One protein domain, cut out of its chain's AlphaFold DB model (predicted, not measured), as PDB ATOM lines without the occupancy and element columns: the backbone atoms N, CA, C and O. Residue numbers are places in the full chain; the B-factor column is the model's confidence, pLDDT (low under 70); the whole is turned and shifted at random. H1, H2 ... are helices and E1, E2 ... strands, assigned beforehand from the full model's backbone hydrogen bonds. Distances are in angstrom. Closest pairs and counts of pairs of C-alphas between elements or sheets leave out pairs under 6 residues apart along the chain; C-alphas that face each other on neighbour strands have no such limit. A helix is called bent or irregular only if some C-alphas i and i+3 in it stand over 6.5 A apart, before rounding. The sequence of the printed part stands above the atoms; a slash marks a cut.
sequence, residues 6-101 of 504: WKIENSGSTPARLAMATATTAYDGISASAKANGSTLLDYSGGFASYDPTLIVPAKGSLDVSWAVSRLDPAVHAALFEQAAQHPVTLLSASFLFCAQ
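What this domain is: This is residues 6 to 101 of the 504 residues of the protein "BspA family leucine-rich repeat surface protein" of Ellagibacter isourolithinifaciens (UniProt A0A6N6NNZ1). What shape do these atoms make? They make a slender strand sandwich: a curled sheet of five strands, E1, E6, E3, E4 and E5, faces a ribbon of two long strands, E2 and E7, and the short helix H1 sits at one end of the long axis. How is it composed? The printed part has 96 residues, mostly strand, with one named helix and seven named strands in the chain order E1 E2 E3 E4 E5 E6 H1 E7, and both sheets are antiparallel. How large is it? It is a rod of 49 by 21 by 19 A, only just compact and close to loose, with a radius of gyration of the C-alphas of 15.0 A.

Where its parts are: Where are the strands of the larger sheet? E1 is residues 6 to 9, starting at C-alpha 6 (-45.160, -41.979, -17.426), and E6 is residues 62 to 71, 29.3 A long. E3 is residues 30 to 36, 20.4 A, E4 is residues 39 to 45, 16.7 A, and E5 is residues 48 to 50. Where are the other elements? E2 is residues 16 to 25, 26.6 A, and E7 is residues 91 to 100, 27.7 A, ending at C-alpha 100 (-42.092, -61.598, -24.030). H1 is residues 78 to 86, and it is irregular, with C-alphas 79 and 82 7.0 A apart.

How they stand to each other: How is the larger sheet paired? Its order is E1 E6 E3 E4 E5, twisted, and its pairing is staggered: E6 pairs with E1 over residues 62 to 65 (N 8 and O 63, 2.9 A) and with E3 over residues 65 to 71 (N 33 and O 68, 2.8 A). E3, E4 and E5 form a meander, each strand the antiparallel neighbour of the one before, with N 34 and O 42 at 2.8 A and N 50 and O 43 at 2.7 A; with E6, the neighbour of E3, they make a Greek key. How does the second sheet face it? E2 and E7 are antiparallel, with N 22 and O 95 at 2.9 A, and the closest C-alphas of E2 and E5, Thr 22 and Ala 49, are 5.6 A apart. E2 bends by 52 degrees at residue 19, and its residues 16 to 17 pair with residues 56 to 57. What of the helix? H1 only grazes the larger sheet, with its residues 80 to 85; 2 of its 5 O i to N i+4 pairs and 3 of its 6 O i to N i+3 pairs are within hydrogen-bond range.

The domain as a whole: Which C-alphas are farthest apart? Those of Ser 13 and Glu 82, at 49.0 A. Is the printed part continuous? It has no cut, and E5 to E6, with 11 residues between them, is the long link. Where is confidence low? Residues 73 to 86 have a pLDDT under 70, and the mean of the printed part is 82.6.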
ATOM      1  N   TRP A   6     -44.317 -40.845 -17.793       88.88
ATOM      2  CA  TRP A   6     -45.160 -41.979 -17.426       88.88
ATOM      3  C   TRP A   6     -44.277 -43.211 -17.217       88.88
ATOM      4  O   TRP A   6     -43.059 -43.126 -17.324       88.88
ATOM      5  N   LYS A   7     -44.869 -44.349 -16.856       89.75
ATOM      6  CA  LYS A   7     -44.123 -45.548 -16.472       89.75
ATOM      7  C   LYS A   7     -44.642 -46.765 -17.223       89.75
ATOM      8  O   LYS A   7     -45.853 -46.958 -17.317       89.75
ATOM      9  N   ILE A   8     -43.730 -47.589 -17.729       90.56
ATOM     10  CA  ILE A   8     -44.043 -48.917 -18.265       90.56
ATOM     11  C   ILE A   8     -43.777 -49.921 -17.153       90.56
ATOM     12  O   ILE A   8     -42.657 -49.989 -16.653       90.56
ATOM     13  N   GLU A   9     -44.776 -50.714 -16.775       92.06
ATOM     14  CA  GLU A   9     -44.624 -51.774 -15.775       92.06
ATOM     15  C   GLU A   9     -44.799 -53.147 -16.425       92.06
ATOM     16  O   GLU A   9     -45.809 -53.422 -17.071       92.06
ATOM     17  N   ASN A  10     -43.817 -54.026 -16.235       92.94
ATOM     18  CA  ASN A  10     -43.909 -55.423 -16.632       92.94
ATOM     19  C   ASN A  10     -44.247 -56.265 -15.400       92.94
ATOM     20  O   ASN A  10     -43.370 -56.652 -14.631       92.94
ATOM     21  N   SER A  11     -45.529 -56.583 -15.227       91.25
ATOM     22  CA  SER A  11     -46.001 -57.476 -14.160       91.25
ATOM     23  C   SER A  11     -45.701 -58.960 -14.422       91.25
ATOM     24  O   SER A  11     -45.972 -59.805 -13.567       91.25
ATOM     25  N   GLY A  12     -45.186 -59.297 -15.606       87.56
ATOM     26  CA  GLY A  12     -44.849 -60.652 -16.019       87.56
ATOM     27  C   GLY A  12     -43.588 -61.196 -15.347       87.56
ATOM     28  O   GLY A  12     -42.760 -60.469 -14.799       87.56
ATOM     29  N   SER A  13     -43.433 -62.520 -15.399       88.44
ATOM     30  CA  SER A  13     -42.258 -63.227 -14.874       88.44
ATOM     31  C   SER A  13     -41.080 -63.286 -15.850       88.44
ATOM     32  O   SER A  13     -40.019 -63.778 -15.478       88.44
ATOM     33  N   THR A  14     -41.257 -62.809 -17.080       89.31
ATOM     34  CA  THR A  14     -40.232 -62.770 -18.129       89.31
ATOM     35  C   THR A  14     -39.984 -61.327 -18.558       89.31
ATOM     36  O   THR A  14     -40.940 -60.546 -18.588       89.31
ATOM     37  N   PRO A  15     -38.744 -60.948 -18.910       90.06
ATOM     38  CA  PRO A  15     -38.491 -59.652 -19.527       90.06
ATOM     39  C   PRO A  15     -39.327 -59.474 -20.801       90.06
ATOM     40  O   PRO A  15     -39.612 -60.448 -21.505       90.06
ATOM     41  N   ALA A  16     -39.737 -58.241 -21.083       90.25
ATOM     42  CA  ALA A  16     -40.507 -57.893 -22.273       90.25
ATOM     43  C   ALA A  16     -39.699 -56.921 -23.134       90.25
ATOM     44  O   ALA A  16     -39.209 -55.915 -22.629       90.25
ATOM     45  N   ARG A  17     -39.544 -57.226 -24.420       89.69
ATOM     46  CA  ARG A  17     -38.794 -56.405 -25.372       89.69
ATOM     47  C   ARG A  17     -39.741 -55.532 -26.181       89.69
ATOM     48  O   ARG A  17     -40.837 -55.983 -26.520       89.69
ATOM     49  N   LEU A  18     -39.321 -54.311 -26.494       90.06
ATOM     50  CA  LEU A  18     -40.033 -53.467 -27.446       90.06
ATOM     51  C   LEU A  18     -39.965 -54.117 -28.830       90.06
ATOM     52  O   LEU A  18     -38.899 -54.242 -29.426       90.06
ATOM     53  N   ALA A  19     -41.112 -54.573 -29.318       85.69
ATOM     54  CA  ALA A  19     -41.237 -55.154 -30.642       85.69
ATOM     55  C   ALA A  19     -41.471 -54.063 -31.682       85.69
ATOM     56  O   ALA A  19     -40.865 -54.104 -32.741       85.69
ATOM     57  N   MET A  20     -42.336 -53.093 -31.388       87.06
ATOM     58  CA  MET A  20     -42.724 -52.053 -32.336       87.06
ATOM     59  C   MET A  20     -43.156 -50.793 -31.591       87.06
ATOM     60  O   MET A  20     -43.832 -50.886 -30.563       87.06
ATOM     61  N   ALA A  21     -42.828 -49.631 -32.145       89.81
ATOM     62  CA  ALA A  21     -43.412 -48.359 -31.751       89.81
ATOM     63  C   ALA A  21     -43.932 -47.630 -32.994       89.81
ATOM     64  O   ALA A  21     -43.238 -47.541 -34.006       89.81
ATOM     65  N   THR A  22     -45.152 -47.110 -32.919       88.12
ATOM     66  CA  THR A  22     -45.759 -46.304 -33.982       88.12
ATOM     67  C   THR A  22     -46.360 -45.037 -33.402       88.12
ATOM     68  O   THR A  22     -46.713 -44.976 -32.222       88.12
ATOM     69  N   ALA A  23     -46.499 -44.020 -34.244       88.62
ATOM     70  CA  ALA A  23     -47.198 -42.798 -33.901       88.62
ATOM     71  C   ALA A  23     -48.044 -42.325 -35.079       88.62
ATOM     72  O   ALA A  23     -47.713 -42.548 -36.242       88.62
ATOM     73  N   THR A  24     -49.160 -41.686 -34.761       86.31
ATOM     74  CA  THR A  24     -50.041 -41.043 -35.729       86.31
ATOM     75  C   THR A  24     -50.232 -39.604 -35.294       86.31
ATOM     76  O   THR A  24     -50.632 -39.330 -34.161       86.31
ATOM     77  N   THR A  25     -49.940 -38.674 -36.190       85.06
ATOM     78  CA  THR A  25     -50.107 -37.235 -35.979       85.06
ATOM     79  C   THR A  25     -51.218 -36.706 -36.874       85.06
ATOM     80  O   THR A  25     -51.650 -37.368 -37.816       85.06
ATOM     81  N   ALA A  26     -51.733 -35.523 -36.549       81.75
ATOM     82  CA  ALA A  26     -52.732 -34.871 -37.394       81.75
ATOM     83  C   ALA A  26     -52.135 -34.326 -38.709       81.75
ATOM     84  O   ALA A  26     -52.883 -34.083 -39.652       81.75
ATOM     85  N   TYR A  27     -50.818 -34.098 -38.742       78.44
ATOM     86  CA  TYR A  27     -50.042 -33.593 -39.874       78.44
ATOM     87  C   TYR A  27     -48.541 -33.817 -39.606       78.44
ATOM     88  O   TYR A  27     -48.118 -33.878 -38.448       78.44
ATOM     89  N   ASP A  28     -47.728 -33.863 -40.662       73.38
ATOM     90  CA  ASP A  28     -46.321 -34.305 -40.602       73.38
ATOM     91  C   ASP A  28     -45.361 -33.319 -39.908       73.38
ATOM     92  O   ASP A  28     -44.210 -33.644 -39.647       73.38
ATOM     93  N   GLY A  29     -45.835 -32.121 -39.557       77.00
ATOM     94  CA  GLY A  29     -45.077 -31.033 -38.922       77.00
ATOM     95  C   GLY A  29     -44.835 -31.165 -37.410       77.00
ATOM     96  O   GLY A  29     -44.568 -30.162 -36.739       77.00
ATOM     97  N   ILE A  30     -44.998 -32.362 -36.845       82.81
ATOM     98  CA  ILE A  30     -44.909 -32.639 -35.405       82.81
ATOM     99  C   ILE A  30     -43.790 -33.647 -35.151       82.81
ATOM    100  O   ILE A  30     -43.705 -34.661 -35.841       82.81
ATOM    101  N   SER A  31     -42.991 -33.397 -34.114       85.94
ATOM    102  CA  SER A  31     -42.120 -34.403 -33.516       85.94
ATOM    103  C   SER A  31     -42.679 -34.916 -32.193       85.94
ATOM    104  O   SER A  31     -43.274 -34.164 -31.415       85.94
ATOM    105  N   ALA A  32     -42.482 -36.203 -31.927       88.69
ATOM    106  CA  ALA A  32     -42.767 -36.812 -30.635       88.69
ATOM    107  C   ALA A  32     -41.599 -37.706 -30.229       88.69
ATOM    108  O   ALA A  32     -41.252 -38.626 -30.957       88.69
ATOM    109  N   SER A  33     -41.023 -37.463 -29.056       89.38
ATOM    110  CA  SER A  33     -39.932 -38.268 -28.526       89.38
ATOM    111  C   SER A  33     -40.292 -38.855 -27.168       89.38
ATOM    112  O   SER A  33     -40.888 -38.213 -26.299       89.38
ATOM    113  N   ALA A  34     -39.930 -40.118 -26.996       91.19
ATOM    114  CA  ALA A  34     -40.084 -40.877 -25.778       91.19
ATOM    115  C   ALA A  34     -38.768 -41.587 -25.482       91.19
ATOM    116  O   ALA A  34     -38.275 -42.364 -26.303       91.19
ATOM    117  N   LYS A  35     -38.205 -41.345 -24.298       91.00
ATOM    118  CA  LYS A  35     -36.968 -41.997 -23.855       91.00
ATOM    119  C   LYS A  35     -37.185 -42.728 -22.546       91.00
ATOM    120  O   LYS A  35     -37.814 -42.188 -21.634       91.00
ATOM    121  N   ALA A  36     -36.617 -43.923 -22.453       90.00
ATOM    122  CA  ALA A  36     -36.650 -44.764 -21.268       90.00
ATOM    123  C   ALA A  36     -35.235 -45.273 -20.972       90.00
ATOM    124  O   ALA A  36     -34.616 -45.909 -21.821       90.00
ATOM    125  N   ASN A  37     -34.712 -44.966 -19.779       80.62
ATOM    126  CA  ASN A  37     -33.330 -45.275 -19.374       80.62
ATOM    127  C   ASN A  37     -32.253 -44.824 -20.385       80.62
ATOM    128  O   ASN A  37     -31.258 -45.511 -20.586       80.62
ATOM    129  N   GLY A  38     -32.453 -43.678 -21.043       76.56
ATOM    130  CA  GLY A  38     -31.531 -43.159 -22.062       76.56
ATOM    131  C   GLY A  38     -31.717 -43.759 -23.462       76.56
ATOM    132  O   GLY A  38     -31.324 -43.113 -24.429       76.56
ATOM    133  N   SER A  39     -32.391 -44.905 -23.590       84.44
ATOM    134  CA  SER A  39     -32.743 -45.511 -24.879       84.44
ATOM    135  C   SER A  39     -33.993 -44.876 -25.495       84.44
ATOM    136  O   SER A  39     -34.917 -44.443 -24.793       84.44
ATOM    137  N   THR A  40     -34.042 -44.856 -26.826       88.06
ATOM    138  CA  THR A  40     -35.179 -44.349 -27.602       88.06
ATOM    139  C   THR A  40     -36.335 -45.348 -27.577       88.06
ATOM    140  O   THR A  40     -36.272 -46.407 -28.193       88.06
ATOM    141  N   LEU A  41     -37.419 -45.003 -26.882       91.00
ATOM    142  CA  LEU A  41     -38.668 -45.767 -26.908       91.00
ATOM    143  C   LEU A  41     -39.495 -45.435 -28.162       91.00
ATOM    144  O   LEU A  41     -40.128 -46.311 -28.743       91.00
ATOM    145  N   LEU A  42     -39.496 -44.164 -28.551       90.44
ATOM    146  CA  LEU A  42     -40.062 -43.651 -29.793       90.44
ATOM    147  C   LEU A  42     -39.337 -42.355 -30.127       90.44
ATOM    148  O   LEU A  42     -39.203 -41.488 -29.270       90.44
ATOM    149  N   ASP A  43     -38.932 -42.211 -31.371       88.38
ATOM    150  CA  ASP A  43     -38.573 -40.936 -31.961       88.38
ATOM    151  C   ASP A  43     -39.369 -40.786 -33.248       88.38
ATOM    152  O   ASP A  43     -39.178 -41.541 -34.195       88.38
ATOM    153  N   TYR A  44     -40.354 -39.901 -33.238       85.62
ATOM    154  CA  TYR A  44     -41.211 -39.650 -34.377       85.62
ATOM    155  C   TYR A  44     -40.931 -38.272 -34.950       85.62
ATOM    156  O   TYR A  44     -41.084 -37.273 -34.245       85.62
ATOM    157  N   SER A  45     -40.622 -38.213 -36.240       78.69
ATOM    158  CA  SER A  45     -40.414 -36.966 -36.973       78.69
ATOM    159  C   SER A  45     -40.756 -37.135 -38.449       78.69
ATOM    160  O   SER A  45     -40.449 -38.164 -39.050       78.69
ATOM    161  N   GLY A  46     -41.393 -36.121 -39.040       70.31
ATOM    162  CA  GLY A  46     -41.621 -36.046 -40.487       70.31
ATOM    163  C   GLY A  46     -42.462 -37.188 -41.063       70.31
ATOM    164  O   GLY A  46     -42.256 -37.558 -42.212       70.31
ATOM    165  N   GLY A  47     -43.367 -37.775 -40.271       71.94
ATOM    166  CA  GLY A  47     -44.191 -38.911 -40.699       71.94
ATOM    167  C   GLY A  47     -43.710 -40.280 -40.207       71.94
ATOM    168  O   GLY A  47     -44.447 -41.259 -40.327       71.94
ATOM    169  N   PHE A  48     -42.521 -40.371 -39.607       73.50
ATOM    170  CA  PHE A  48     -41.850 -41.649 -39.367       73.50
ATOM    171  C   PHE A  48     -41.517 -41.886 -37.903       73.50
ATOM    172  O   PHE A  48     -41.028 -40.983 -37.242       73.50
ATOM    173  N   ALA A  49     -41.726 -43.114 -37.417       82.62
ATOM    174  CA  ALA A  49     -41.322 -43.552 -36.080       82.62
ATOM    175  C   ALA A  49     -40.017 -44.368 -36.128       82.62
ATOM    176  O   ALA A  49     -39.967 -45.399 -36.791       82.62
ATOM    177  N   SER A  50     -38.989 -43.968 -35.395       83.25
ATOM    178  CA  SER A  50     -37.837 -44.784 -35.015       83.25
ATOM    179  C   SER A  50     -37.970 -45.222 -33.554       83.25
ATOM    180  O   SER A  50     -38.679 -44.600 -32.765       83.25
ATOM    181  N   TYR A  51     -37.341 -46.331 -33.191       88.50
ATOM    182  CA  TYR A  51     -37.305 -46.847 -31.827       88.50
ATOM    183  C   TYR A  51     -36.145 -47.832 -31.677       88.50
ATOM    184  O   TYR A  51     -35.650 -48.365 -32.667       88.50
ATOM    185  N   ASP A  52     -35.726 -48.093 -30.439       87.25
ATOM    186  CA  ASP A  52     -34.706 -49.088 -30.123       87.25
ATOM    187  C   ASP A  52     -35.357 -50.461 -29.850       87.25
ATOM    188  O   ASP A  52     -35.886 -50.692 -28.758       87.25
ATOM    189  N   PRO A  53     -35.327 -51.416 -30.800       81.38
ATOM    190  CA  PRO A  53     -35.903 -52.747 -30.595       81.38
ATOM    191  C   PRO A  53     -35.075 -53.616 -29.636       81.38
ATOM    192  O   PRO A  53     -35.459 -54.754 -29.354       81.38
ATOM    193  N   THR A  54     -33.932 -53.126 -29.146       83.81
ATOM    194  CA  THR A  54     -33.136 -53.800 -28.113       83.81
ATOM    195  C   THR A  54     -33.585 -53.430 -26.696       83.81
ATOM    196  O   THR A  54     -33.161 -54.081 -25.738       83.81
ATOM    197  N   LEU A  55     -34.498 -52.459 -26.560       88.56
ATOM    198  CA  LEU A  55     -35.038 -51.990 -25.288       88.56
ATOM    199  C   LEU A  55     -35.842 -53.081 -24.567       88.56
ATOM    200  O   LEU A  55     -36.784 -53.662 -25.114       88.56
ATOM    201  N   ILE A  56     -35.489 -53.327 -23.302       89.75
ATOM    202  CA  ILE A  56     -36.082 -54.371 -22.459       89.75
ATOM    203  C   ILE A  56     -36.687 -53.758 -21.194       89.75
ATOM    204  O   ILE A  56     -36.025 -53.035 -20.453       89.75
ATOM    205  N   VAL A  57     -37.928 -54.141 -20.895       91.62
ATOM    206  CA  VAL A  57     -38.570 -53.942 -19.594       91.62
ATOM    207  C   VAL A  57     -38.316 -55.189 -18.730       91.62
ATOM    208  O   VAL A  57     -38.797 -56.278 -19.080       91.62
ATOM    209  N   PRO A  58     -37.583 -55.085 -17.602       91.50
ATOM    210  CA  PRO A  58     -37.248 -56.241 -16.768       91.50
ATOM    211  C   PRO A  58     -38.482 -56.979 -16.232       91.50
ATOM    212  O   PRO A  58     -39.530 -56.373 -16.019       91.50
ATOM    213  N   ALA A  59     -38.355 -58.284 -15.967       91.81
ATOM    214  CA  ALA A  59     -39.410 -59.069 -15.318       91.81
ATOM    215  C   ALA A  59     -39.749 -58.492 -13.937       91.81
ATOM    216  O   ALA A  59     -38.841 -58.227 -13.146       91.81
ATOM    217  N   LYS A  60     -41.043 -58.327 -13.629       92.19
ATOM    218  CA  LYS A  60     -41.523 -57.651 -12.406       92.19
ATOM    219  C   LYS A  60     -40.885 -56.270 -12.188       92.19
ATOM    220  O   LYS A  60     -40.734 -55.830 -11.050       92.19
ATOM    221  N   GLY A  61     -40.463 -55.626 -13.271       92.25
ATOM    222  CA  GLY A  61     -39.747 -54.363 -13.264       92.25
ATOM    223  C   GLY A  61     -40.510 -53.282 -14.006       92.25
ATOM    224  O   GLY A  61     -41.656 -53.455 -14.428       92.25
ATOM    225  N   SER A  62     -39.851 -52.146 -14.166       92.44
ATOM    226  CA  SER A  62     -40.444 -51.000 -14.829       92.44
ATOM    227  C   SER A  62     -39.411 -50.081 -15.444       92.44
ATOM    228  O   SER A  62     -38.267 -50.059 -14.993       92.44
ATOM    229  N   LEU A  63     -39.852 -49.287 -16.413       92.38
ATOM    230  CA  LEU A  63     -39.083 -48.200 -16.998       92.38
ATOM    231  C   LEU A  63     -39.824 -46.884 -16.793       92.38
ATOM    232  O   LEU A  63     -41.019 -46.797 -17.088       92.38
ATOM    233  N   ASP A  64     -39.104 -45.873 -16.325       91.25
ATOM    234  CA  ASP A  64     -39.594 -44.503 -16.334       91.25
ATOM    235  C   ASP A  64     -39.395 -43.922 -17.733       91.25
ATOM    236  O   ASP A  64     -38.311 -43.999 -18.319       91.25
ATOM    237  N   VAL A  65     -40.471 -43.370 -18.283       91.19
ATOM    238  CA  VAL A  65     -40.518 -42.804 -19.624       91.19
ATOM    239  C   VAL A  65     -40.630 -41.298 -19.506       91.19
ATOM    240  O   VAL A  65     -41.582 -40.774 -18.929       91.19
ATOM    241  N   SER A  66     -39.664 -40.609 -20.093       90.31
ATOM    242  CA  SER A  66     -39.756 -39.180 -20.383       90.31
ATOM    243  C   SER A  66     -40.403 -38.981 -21.749       90.31
ATOM    244  O   SER A  66     -40.180 -39.781 -22.661       90.31
ATOM    245  N   TRP A  67     -41.227 -37.943 -21.877       88.25
ATOM    246  CA  TRP A  67     -42.042 -37.709 -23.063       88.25
ATOM    247  C   TRP A  67     -42.021 -36.237 -23.474       88.25
ATOM    248  O   TRP A  67     -42.270 -35.359 -22.646       88.25
ATOM    249  N   ALA A  68     -41.798 -35.966 -24.759       88.06
ATOM    250  CA  ALA A  68     -41.890 -34.634 -25.344       88.06
ATOM    251  C   ALA A  68     -42.633 -34.675 -26.686       88.06
ATOM    252  O   ALA A  68     -42.474 -35.599 -27.477       88.06
ATOM    253  N   VAL A  69     -43.458 -33.658 -26.945       87.75
ATOM    254  CA  VAL A  69     -44.090 -33.435 -28.253       87.75
ATOM    255  C   VAL A  69     -43.901 -31.973 -28.611       87.75
ATOM    256  O   VAL A  69     -44.226 -31.093 -27.811       87.75
ATOM    257  N   SER A  70     -43.391 -31.717 -29.804       85.56
ATOM    258  CA  SER A  70     -43.037 -30.382 -30.273       85.56
ATOM    259  C   SER A  70     -43.360 -30.217 -31.754       85.56
ATOM    260  O   SER A  70     -43.665 -31.178 -32.457       85.56
ATOM    261  N   ARG A  71     -43.332 -28.974 -32.238       82.31
ATOM    262  CA  ARG A  71     -43.288 -28.727 -33.686       82.31
ATOM    263  C   ARG A  71     -41.920 -29.154 -34.208       82.31
ATOM    264  O   ARG A  71     -40.935 -29.021 -33.484       82.31
ATOM    265  N   LEU A  72     -41.875 -29.642 -35.446       75.25
ATOM    266  CA  LEU A  72     -40.602 -29.822 -36.136       75.25
ATOM    267  C   LEU A  72     -39.884 -28.481 -36.266       75.25
ATOM    268  O   LEU A  72     -40.530 -27.439 -36.410       75.25
ATOM    269  N   ASP A  73     -38.556 -28.527 -36.216       69.25
ATOM    270  CA  ASP A  73     -37.732 -27.342 -36.407       69.25
ATOM    271  C   ASP A  73     -37.982 -26.755 -37.815       69.25
ATOM    272  O   ASP A  73     -37.761 -27.464 -38.809       69.25
ATOM    273  N   PRO A  74     -38.454 -25.493 -37.926       61.62
ATOM    274  CA  PRO A  74     -38.665 -24.821 -39.206       61.62
ATOM    275  C   PRO A  74     -37.415 -24.757 -40.085       61.62
ATOM    276  O   PRO A  74     -37.551 -24.796 -41.306       61.62
ATOM    277  N   ALA A  75     -36.217 -24.680 -39.496       60.28
ATOM    278  CA  ALA A  75     -34.964 -24.658 -40.249       60.28
ATOM    279  C   ALA A  75     -34.689 -26.007 -40.934       60.28
ATOM    280  O   ALA A  75     -34.114 -26.050 -42.020       60.28
ATOM    281  N   VAL A  76     -35.155 -27.106 -40.330       57.78
ATOM    282  CA  VAL A  76     -34.929 -28.480 -40.806       57.78
ATOM    283  C   VAL A  76     -36.062 -28.960 -41.725       57.78
ATOM    284  O   VAL A  76     -35.832 -29.775 -42.617       57.78
ATOM    285  N   HIS A  77     -37.282 -28.433 -41.553       64.38
ATOM    286  CA  HIS A  77     -38.490 -28.898 -42.247       64.38
ATOM    287  C   HIS A  77     -39.295 -27.756 -42.887       64.38
ATOM    288  O   HIS A  77     -40.521 -27.703 -42.761       64.38
ATOM    289  N   ALA A  78     -38.617 -26.853 -43.605       60.38
ATOM    290  CA  ALA A  78     -39.227 -25.667 -44.219       60.38
ATOM    291  C   ALA A  78     -40.481 -25.986 -45.064       60.38
ATOM    292  O   ALA A  78     -41.481 -25.277 -44.980       60.38
ATOM    293  N   ALA A  79     -40.476 -27.104 -45.802       60.22
ATOM    294  CA  ALA A  79     -41.606 -27.538 -46.632       60.22
ATOM    295  C   ALA A  79     -42.842 -28.015 -45.836       60.22
ATOM    296  O   ALA A  79     -43.953 -27.998 -46.359       60.22
ATOM    297  N   LEU A  80     -42.671 -28.436 -44.577       59.84
ATOM    298  CA  LEU A  80     -43.758 -28.911 -43.708       59.84
ATOM    299  C   LEU A  80     -44.274 -27.812 -42.762       59.84
ATOM    300  O   LEU A  80     -45.274 -27.998 -42.062       59.84
ATOM    301  N   PHE A  81     -43.604 -26.655 -42.731       61.97
ATOM    302  CA  PHE A  81     -43.856 -25.623 -41.733       61.97
ATOM    303  C   PHE A  81     -45.120 -24.794 -42.001       61.97
ATOM    304  O   PHE A  81     -45.794 -24.412 -41.042       61.97
ATOM    305  N   GLU A  82     -45.511 -24.576 -43.265       62.06
ATOM    306  CA  GLU A  82     -46.735 -23.814 -43.578       62.06
ATOM    307  C   GLU A  82     -47.996 -24.454 -42.979       62.06
ATOM    308  O   GLU A  82     -48.857 -23.747 -42.448       62.06
ATOM    309  N   GLN A  83     -48.081 -25.790 -42.972       59.00
ATOM    310  CA  GLN A  83     -49.170 -26.512 -42.306       59.00
ATOM    311  C   GLN A  83     -49.006 -26.504 -40.779       59.00
ATOM    312  O   GLN A  83     -49.975 -26.324 -40.041       59.00
ATOM    313  N   ALA A  84     -47.776 -26.652 -40.276       59.16
ATOM    314  CA  ALA A  84     -47.505 -26.751 -38.843       59.16
ATOM    315  C   ALA A  84     -47.755 -25.449 -38.067       59.16
ATOM    316  O   ALA A  84     -48.150 -25.491 -36.897       59.16
ATOM    317  N   ALA A  85     -47.535 -24.294 -38.702       63.88
ATOM    318  CA  ALA A  85     -47.734 -22.982 -38.092       63.88
ATOM    319  C   ALA A  85     -49.216 -22.693 -37.797       63.88
ATOM    320  O   ALA A  85     -49.526 -22.061 -36.782       63.88
ATOM    321  N   GLN A  86     -50.122 -23.214 -38.633       68.81
ATOM    322  CA  GLN A  86     -51.566 -22.956 -38.581       68.81
ATOM    323  C   GLN A  86     -52.336 -23.910 -37.653       68.81
ATOM    324  O   GLN A  86     -53.511 -23.677 -37.360       68.81
ATOM    325  N   HIS A  87     -51.686 -24.965 -37.151       70.62
ATOM    326  CA  HIS A  87     -52.334 -26.010 -36.362       70.62
ATOM    327  C   HIS A  87     -51.669 -26.228 -34.989       70.62
ATOM    328  O   HIS A  87     -50.461 -26.020 -34.818       70.62
ATOM    329  N   PRO A  88     -52.443 -26.608 -33.955       77.69
ATOM    330  CA  PRO A  88     -51.886 -26.973 -32.658       77.69
ATOM    331  C   PRO A  88     -51.105 -28.290 -32.756       77.69
ATOM    332  O   PRO A  88     -51.530 -29.213 -33.451       77.69
ATOM    333  N   VAL A  89     -50.009 -28.405 -31.995       80.56
ATOM    334  CA  VAL A  89     -49.215 -29.641 -31.883       80.56
ATOM    335  C   VAL A  89     -50.101 -30.770 -31.359       80.56
ATOM    336  O   VAL A  89     -50.436 -30.807 -30.175       80.56
ATOM    337  N   THR A  90     -50.503 -31.674 -32.255       81.88
ATOM    338  CA  THR A  90     -51.503 -32.712 -31.983       81.88
ATOM    339  C   THR A  90     -51.000 -34.090 -32.406       81.88
ATOM    340  O   THR A  90     -51.083 -34.481 -33.570       81.88
ATOM    341  N   LEU A  91     -50.512 -34.848 -31.425       85.00
ATOM    342  CA  LEU A  91     -50.295 -36.284 -31.561       85.00
ATOM    343  C   LEU A  91     -51.633 -37.007 -31.353       85.00
ATOM    344  O   LEU A  91     -52.233 -36.885 -30.285       85.00
ATOM    345  N   LEU A  92     -52.099 -37.740 -32.364       86.94
ATOM    346  CA  LEU A  92     -53.367 -38.475 -32.306       86.94
ATOM    347  C   LEU A  92     -53.220 -39.767 -31.501       86.94
ATOM    348  O   LEU A  92     -54.076 -40.080 -30.675       86.94
ATOM    349  N   SER A  93     -52.134 -40.507 -31.719       88.19
ATOM    350  CA  SER A  93     -51.824 -41.719 -30.964       88.19
ATOM    351  C   SER A  93     -50.331 -42.039 -31.000       88.19
ATOM    352  O   SER A  93     -49.622 -41.677 -31.936       88.19
ATOM    353  N   ALA A  94     -49.867 -42.752 -29.976       89.19
ATOM    354  CA  ALA A  94     -48.622 -43.504 -30.002       89.19
ATOM    355  C   ALA A  94     -48.915 -44.908 -29.475       89.19
ATOM    356  O   ALA A  94     -49.581 -45.055 -28.448       89.19
ATOM    357  N   SER A  95     -48.467 -45.931 -30.197       89.38
ATOM    358  CA  SER A  95     -48.709 -47.332 -29.858       89.38
ATOM    359  C   SER A  95     -47.386 -48.052 -29.663       89.38
ATOM    360  O   SER A  95     -46.480 -47.924 -30.481       89.38
ATOM    361  N   PHE A  96     -47.298 -48.836 -28.592       90.00
ATOM    362  CA  PHE A  96     -46.117 -49.616 -28.239       90.00
ATOM    363  C   PHE A  96     -46.515 -51.077 -28.116       90.00
ATOM    364  O   PHE A  96     -47.408 -51.417 -27.338       90.00
ATOM    365  N   LEU A  97     -45.845 -51.944 -28.866       89.56
ATOM    366  CA  LEU A  97     -45.994 -53.384 -28.740       89.56
ATOM    367  C   LEU A  97     -44.783 -53.933 -27.997       89.56
ATOM    368  O   LEU A  97     -43.661 -53.847 -28.490       89.56
ATOM    369  N   PHE A  98     -45.020 -54.535 -26.834       89.00
ATOM    370  CA  PHE A  98     -44.011 -55.290 -26.099       89.00
ATOM    371  C   PHE A  98     -44.305 -56.779 -26.205       89.00
ATOM    372  O   PHE A  98     -45.448 -57.204 -26.046       89.00
ATOM    373  N   CYS A  99     -43.271 -57.576 -26.449       86.69
ATOM    374  CA  CYS A  99     -43.377 -59.028 -26.526       86.69
ATOM    375  C   CYS A  99     -42.475 -59.686 -25.490       86.69
ATOM    376  O   CYS A  99     -41.397 -59.179 -25.180       86.69
ATOM    377  N   ALA A 100     -42.922 -60.814 -24.935       82.69
ATOM    378  CA  ALA A 100     -42.092 -61.598 -24.030       82.69
ATOM    379  C   ALA A 100     -40.793 -61.973 -24.750       82.69
ATOM    380  O   ALA A 100     -40.829 -62.524 -25.850       82.69
ATOM    381  N   GLN A 101     -39.655 -61.651 -24.138       73.62
ATOM    382  CA  GLN A 101     -38.363 -61.952 -24.728       73.62
ATOM    383  C   GLN A 101     -38.221 -63.470 -24.842       73.62
ATOM    384  O   GLN A 101     -38.317 -64.183 -23.841       73.62
TER     385      GLN A 101